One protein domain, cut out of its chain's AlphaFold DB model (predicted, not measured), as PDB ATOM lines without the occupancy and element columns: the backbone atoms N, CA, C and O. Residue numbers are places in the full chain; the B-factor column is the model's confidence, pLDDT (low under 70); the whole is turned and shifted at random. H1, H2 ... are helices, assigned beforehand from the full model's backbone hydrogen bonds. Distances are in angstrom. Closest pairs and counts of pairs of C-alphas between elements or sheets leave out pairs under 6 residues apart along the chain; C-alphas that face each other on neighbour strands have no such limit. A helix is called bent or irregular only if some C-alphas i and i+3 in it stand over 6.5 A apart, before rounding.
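What this domain is: This is residues 149 to 190 of the 190 residues of an uncharacterized protein of Spirosoma pollinicola (UniProt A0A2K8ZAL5). Two helices, the longer H1 and the shorter H2, are joined by a tight link and set at a steep angle, and a tail without a named element, residues 178 to 190, folds back from the end of H2 toward the level of its beginning. The printed part has 42 residues with two named helices, H1 then H2, and no named strand; its class is all helix, with 24 residues in the helices. It is compact, with a radius of gyration of the C-alphas of 9.3 A, and spans 24 by 17 by 16 A.

Where its parts are: H1 is residues 149 to 162, 21.5 A from first to last C-alpha, and begins at C-alpha 149 at (102.181, 131.243, 173.752). It is irregular: C-alphas 152 and 155 are 7.6 A apart. H2 is residues 168 to 177, 14.2 A long, and ends at C-alpha 177 at (100.029, 119.474, 180.310). The last residue, Phe 190, has its C-alpha at (104.750, 123.713, 162.115).

How they stand to each other: H1 and H2 only just touch, with 3 pairs of C-alphas within 8 A. The closest C-alphas are those of Tyr 153 and Ile 175, 6.9 A apart. The centres are 10.6 A apart. The helices run opposite ways at a steep tilt of 54 degrees. In H2 every O i to N i+4 pair is within hydrogen-bond range; in H1, 7 of 10 are.

The domain as a whole: The two C-alphas farthest apart are those of Gly 164 and Asn 181, 24.6 A. The printed part has no cut and ends at the chain's last residue. The link from H1 to H2, five residues, is tight. Residues 178 to 190 have C-alphas 6 to 12 A from the mean of the C-alphas. The mean pLDDT of the printed part is 77.2, and residues 181 to 190 are under 70.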
ATOM      1  N   ASN A 149     100.943 131.547 173.032       73.94
ATOM      2  CA  ASN A 149     102.181 131.243 173.752       73.94
ATOM      3  C   ASN A 149     102.922 130.047 173.128       73.94
ATOM      4  O   ASN A 149     103.798 129.463 173.756       73.94
ATOM      5  N   LEU A 150     102.574 129.658 171.898       78.25
ATOM      6  CA  LEU A 150     103.120 128.480 171.233       78.25
ATOM      7  C   LEU A 150     104.636 128.568 171.029       78.25
ATOM      8  O   LEU A 150     105.330 127.567 171.163       78.25
ATOM      9  N   LEU A 151     105.154 129.777 170.793       77.25
ATOM     10  CA  LEU A 151     106.592 130.026 170.640       77.25
ATOM     11  C   LEU A 151     107.405 129.622 171.881       77.25
ATOM     12  O   LEU A 151     108.577 129.293 171.756       77.25
ATOM     13  N   ILE A 152     106.791 129.584 173.070       84.38
ATOM     14  CA  ILE A 152     107.459 129.113 174.295       84.38
ATOM     15  C   ILE A 152     107.808 127.619 174.185       84.38
ATOM     16  O   ILE A 152     108.842 127.186 174.685       84.38
ATOM     17  N   TYR A 153     106.978 126.838 173.492       85.25
ATOM     18  CA  TYR A 153     107.123 125.387 173.355       85.25
ATOM     19  C   TYR A 153     107.862 124.969 172.075       85.25
ATOM     20  O   TYR A 153     108.007 123.777 171.817       85.25
ATOM     21  N   GLU A 154     108.367 125.917 171.282       84.50
ATOM     22  CA  GLU A 154     109.016 125.641 169.995       84.50
ATOM     23  C   GLU A 154     110.198 124.665 170.128       84.50
ATOM     24  O   GLU A 154     110.300 123.698 169.373       84.50
ATOM     25  N   ALA A 155     111.064 124.871 171.123       85.62
ATOM     26  CA  ALA A 155     112.210 123.996 171.369       85.62
ATOM     27  C   ALA A 155     111.783 122.565 171.747       85.62
ATOM     28  O   ALA A 155     112.401 121.594 171.308       85.62
ATOM     29  N   TYR A 156     110.705 122.431 172.525       87.50
ATOM     30  CA  TYR A 156     110.143 121.136 172.906       87.50
ATOM     31  C   TYR A 156     109.539 120.412 171.699       87.50
ATOM     32  O   TYR A 156     109.840 119.244 171.466       87.50
ATOM     33  N   LEU A 157     108.756 121.125 170.885       86.88
ATOM     34  CA  LEU A 157     108.139 120.575 169.680       86.88
ATOM     35  C   LEU A 157     109.193 120.120 168.664       86.88
ATOM     36  O   LEU A 157     109.089 119.012 168.145       86.88
ATOM     37  N   ARG A 158     110.259 120.906 168.443       87.19
ATOM     38  CA  ARG A 158     111.391 120.493 167.588       87.19
ATOM     39  C   ARG A 158     112.071 119.229 168.107       87.19
ATOM     40  O   ARG A 158     112.416 118.361 167.313       87.19
ATOM     41  N   LYS A 159     112.250 119.104 169.425       89.06
ATOM     42  CA  LYS A 159     112.833 117.903 170.034       89.06
ATOM     43  C   LYS A 159     111.966 116.666 169.776       89.06
ATOM     44  O   LYS A 159     112.481 115.673 169.274       89.06
ATOM     45  N   ARG A 160     110.659 116.741 170.049       88.81
ATOM     46  CA  ARG A 160     109.716 115.629 169.812       88.81
ATOM     47  C   ARG A 160     109.617 115.259 168.328       88.81
ATOM     48  O   ARG A 160     109.531 114.081 167.997       88.81
ATOM     49  N   TRP A 161     109.733 116.248 167.442       86.19
ATOM     50  CA  TRP A 161     109.778 116.034 165.996       86.19
ATOM     51  C   TRP A 161     110.995 115.209 165.559       86.19
ATOM     52  O   TRP A 161     110.866 114.284 164.761       86.19
ATOM     53  N   VAL A 162     112.179 115.506 166.107       88.31
ATOM     54  CA  VAL A 162     113.410 114.735 165.846       88.31
ATOM     55  C   VAL A 162     113.338 113.327 166.449       88.31
ATOM     56  O   VAL A 162     113.869 112.387 165.866       88.31
ATOM     57  N   GLU A 163     112.641 113.158 167.573       87.69
ATOM     58  CA  GLU A 163     112.361 111.847 168.182       87.69
ATOM     59  C   GLU A 163     111.366 110.993 167.363       87.69
ATOM     60  O   GLU A 163     111.152 109.828 167.690       87.69
ATOM     61  N   GLY A 164     110.794 111.538 166.281       84.31
ATOM     62  CA  GLY A 164     109.897 110.833 165.361       84.31
ATOM     63  C   GLY A 164     108.409 110.980 165.686       84.31
ATOM     64  O   GLY A 164     107.566 110.453 164.958       84.31
ATOM     65  N   GLU A 165     108.064 111.728 166.734       78.06
ATOM     66  CA  GLU A 165     106.680 111.971 167.127       78.06
ATOM     67  C   GLU A 165     106.114 113.158 166.349       78.06
ATOM     68  O   GLU A 165     106.305 114.327 166.679       78.06
ATOM     69  N   THR A 166     105.408 112.829 165.269       78.00
ATOM     70  CA  THR A 166     104.760 113.786 164.355       78.00
ATOM     71  C   THR A 166     103.251 113.889 164.591       78.00
ATOM     72  O   THR A 166     102.549 114.643 163.913       78.00
ATOM     73  N   ASN A 167     102.717 113.143 165.566       86.12
ATOM     74  CA  ASN A 167     101.297 113.167 165.877       86.12
ATOM     75  C   ASN A 167     100.925 114.447 166.635       86.12
ATOM     76  O   ASN A 167     101.081 114.561 167.850       86.12
ATOM     77  N   VAL A 168     100.345 115.390 165.898       80.62
ATOM     78  CA  VAL A 168      99.907 116.701 166.390       80.62
ATOM     79  C   VAL A 168      99.000 116.617 167.626       80.62
ATOM     80  O   VAL A 168      99.076 117.488 168.490       80.62
ATOM     81  N   LYS A 169      98.160 115.578 167.755       82.50
ATOM     82  CA  LYS A 169      97.281 115.412 168.930       82.50
ATOM     83  C   LYS A 169      98.078 115.138 170.201       82.50
ATOM     84  O   LYS A 169      97.794 115.742 171.229       82.50
ATOM     85  N   VAL A 170      99.085 114.274 170.098       84.06
ATOM     86  CA  VAL A 170      99.961 113.903 171.216       84.06
ATOM     87  C   VAL A 170     100.796 115.112 171.634       84.06
ATOM     88  O   VAL A 170     100.798 115.480 172.804       84.06
ATOM     89  N   LEU A 171     101.396 115.815 170.667       85.75
ATOM     90  CA  LEU A 171     102.161 117.038 170.928       85.75
ATOM     91  C   LEU A 171     101.310 118.124 171.603       85.75
ATOM     92  O   LEU A 171     101.785 118.802 172.510       85.75
ATOM     93  N   LEU A 172     100.045 118.277 171.194       83.75
ATOM     94  CA  LEU A 172      99.108 119.217 171.811       83.75
ATOM     95  C   LEU A 172      98.795 118.850 173.268       83.75
ATOM     96  O   LEU A 172      98.739 119.736 174.117       83.75
ATOM     97  N   GLU A 173      98.549 117.573 173.559       85.31
ATOM     98  CA  GLU A 173      98.290 117.095 174.921       85.31
ATOM     99  C   GLU A 173      99.508 117.310 175.828       85.31
ATOM    100  O   GLU A 173      99.357 117.807 176.946       85.31
ATOM    101  N   GLU A 174     100.711 117.046 175.317       87.44
ATOM    102  CA  GLU A 174     101.974 117.272 176.024       87.44
ATOM    103  C   GLU A 174     102.191 118.752 176.364       87.44
ATOM    104  O   GLU A 174     102.446 119.090 177.524       87.44
ATOM    105  N   ILE A 175     102.040 119.665 175.397       87.56
ATOM    106  CA  ILE A 175     102.214 121.102 175.670       87.56
ATOM    107  C   ILE A 175     101.076 121.661 176.532       87.56
ATOM    108  O   ILE A 175     101.309 122.556 177.344       87.56
ATOM    109  N   LYS A 176      99.851 121.122 176.424       85.25
ATOM    110  CA  LYS A 176      98.734 121.480 177.316       85.25
ATOM    111  C   LYS A 176      99.020 121.082 178.756       85.25
ATOM    112  O   LYS A 176      98.787 121.891 179.651       85.25
ATOM    113  N   ALA A 177      99.584 119.895 178.983       85.12
ATOM    114  CA  ALA A 177     100.029 119.474 180.310       85.12
ATOM    115  C   ALA A 177     101.127 120.398 180.877       85.12
ATOM    116  O   ALA A 177     101.191 120.610 182.084       85.12
ATOM    117  N   GLN A 178     101.942 121.009 180.010       82.50
ATOM    118  CA  GLN A 178     102.961 122.003 180.370       82.50
ATOM    119  C   GLN A 178     102.432 123.453 180.460       82.50
ATOM    120  O   GLN A 178     103.224 124.387 180.611       82.50
ATOM    121  N   GLY A 179     101.113 123.676 180.364       82.25
ATOM    122  CA  GLY A 179     100.486 124.995 180.541       82.25
ATOM    123  C   GLY A 179     100.127 125.751 179.256       82.25
ATOM    124  O   GLY A 179      99.895 126.963 179.304       82.25
ATOM    125  N   TYR A 180     100.065 125.076 178.103       80.12
ATOM    126  CA  TYR A 180      99.559 125.681 176.871       80.12
ATOM    127  C   TYR A 180      98.047 125.950 176.971       80.12
ATOM    128  O   TYR A 180      97.246 125.043 177.184       80.12
ATOM    129  N   ASN A 181      97.658 127.215 176.796       69.62
ATOM    130  CA  ASN A 181      96.309 127.706 177.109       69.62
ATOM    131  C   ASN A 181      95.346 127.765 175.912       69.62
ATOM    132  O   ASN A 181      94.265 128.339 176.043       69.62
ATOM    133  N   GLU A 182      95.721 127.254 174.739       65.00
ATOM    134  CA  GLU A 182      94.932 127.468 173.521       65.00
ATOM    135  C   GLU A 182      94.345 126.198 172.901       65.00
ATOM    136  O   GLU A 182      94.699 125.057 173.216       65.00
ATOM    137  N   GLU A 183      93.392 126.436 172.001       59.53
ATOM    138  CA  GLU A 183      92.677 125.422 171.244       59.53
ATOM    139  C   GLU A 183      93.438 124.989 169.979       59.53
ATOM    140  O   GLU A 183      94.289 125.698 169.451       59.53
ATOM    141  N   TYR A 184      93.078 123.793 169.514       53.53
ATOM    142  CA  TYR A 184      93.676 122.880 168.525       53.53
ATOM    143  C   TYR A 184      94.275 123.457 167.212       53.53
ATOM    144  O   TYR A 184      94.901 122.723 166.457       53.53
ATOM    145  N   ILE A 185      94.102 124.744 166.902       53.25
ATOM    146  CA  ILE A 185      94.153 125.277 165.530       53.25
ATOM    147  C   ILE A 185      95.574 125.643 165.035       53.25
ATOM    148  O   ILE A 185      95.771 125.772 163.832       53.25
ATOM    149  N   ILE A 186      96.588 125.778 165.902       57.75
ATOM    150  CA  ILE A 186      97.885 126.392 165.511       57.75
ATOM    151  C   ILE A 186      99.012 125.371 165.238       57.75
ATOM    152  O   ILE A 186     100.022 125.706 164.620       57.75
ATOM    153  N   LEU A 187      98.860 124.101 165.627       54.34
ATOM    154  CA  LEU A 187      99.941 123.117 165.460       54.34
ATOM    155  C   LEU A 187     100.061 122.517 164.050       54.34
ATOM    156  O   LEU A 187     101.067 121.886 163.759       54.34
ATOM    157  N   THR A 188      99.088 122.711 163.155       49.09
ATOM    158  CA  THR A 188      99.180 122.215 161.763       49.09
ATOM    159  C   THR A 188     100.084 123.064 160.866       49.09
ATOM    160  O   THR A 188     100.279 122.724 159.705       49.09
ATOM    161  N   THR A 189     100.590 124.189 161.373       44.50
ATOM    162  CA  THR A 189     101.461 125.129 160.644       44.50
ATOM    163  C   THR A 189     102.943 125.040 161.033       44.50
ATOM    164  O   THR A 189     103.702 125.931 160.655       44.50
ATOM    165  N   PHE A 190     103.349 124.002 161.774       46.00
ATOM    166  CA  PHE A 190     104.750 123.713 162.115       46.00
ATOM    167  C   PHE A 190     105.331 122.592 161.256       46.00
ATOM    168  O   PHE A 190     104.572 121.650 160.937       46.00
TER     169      PHE A 190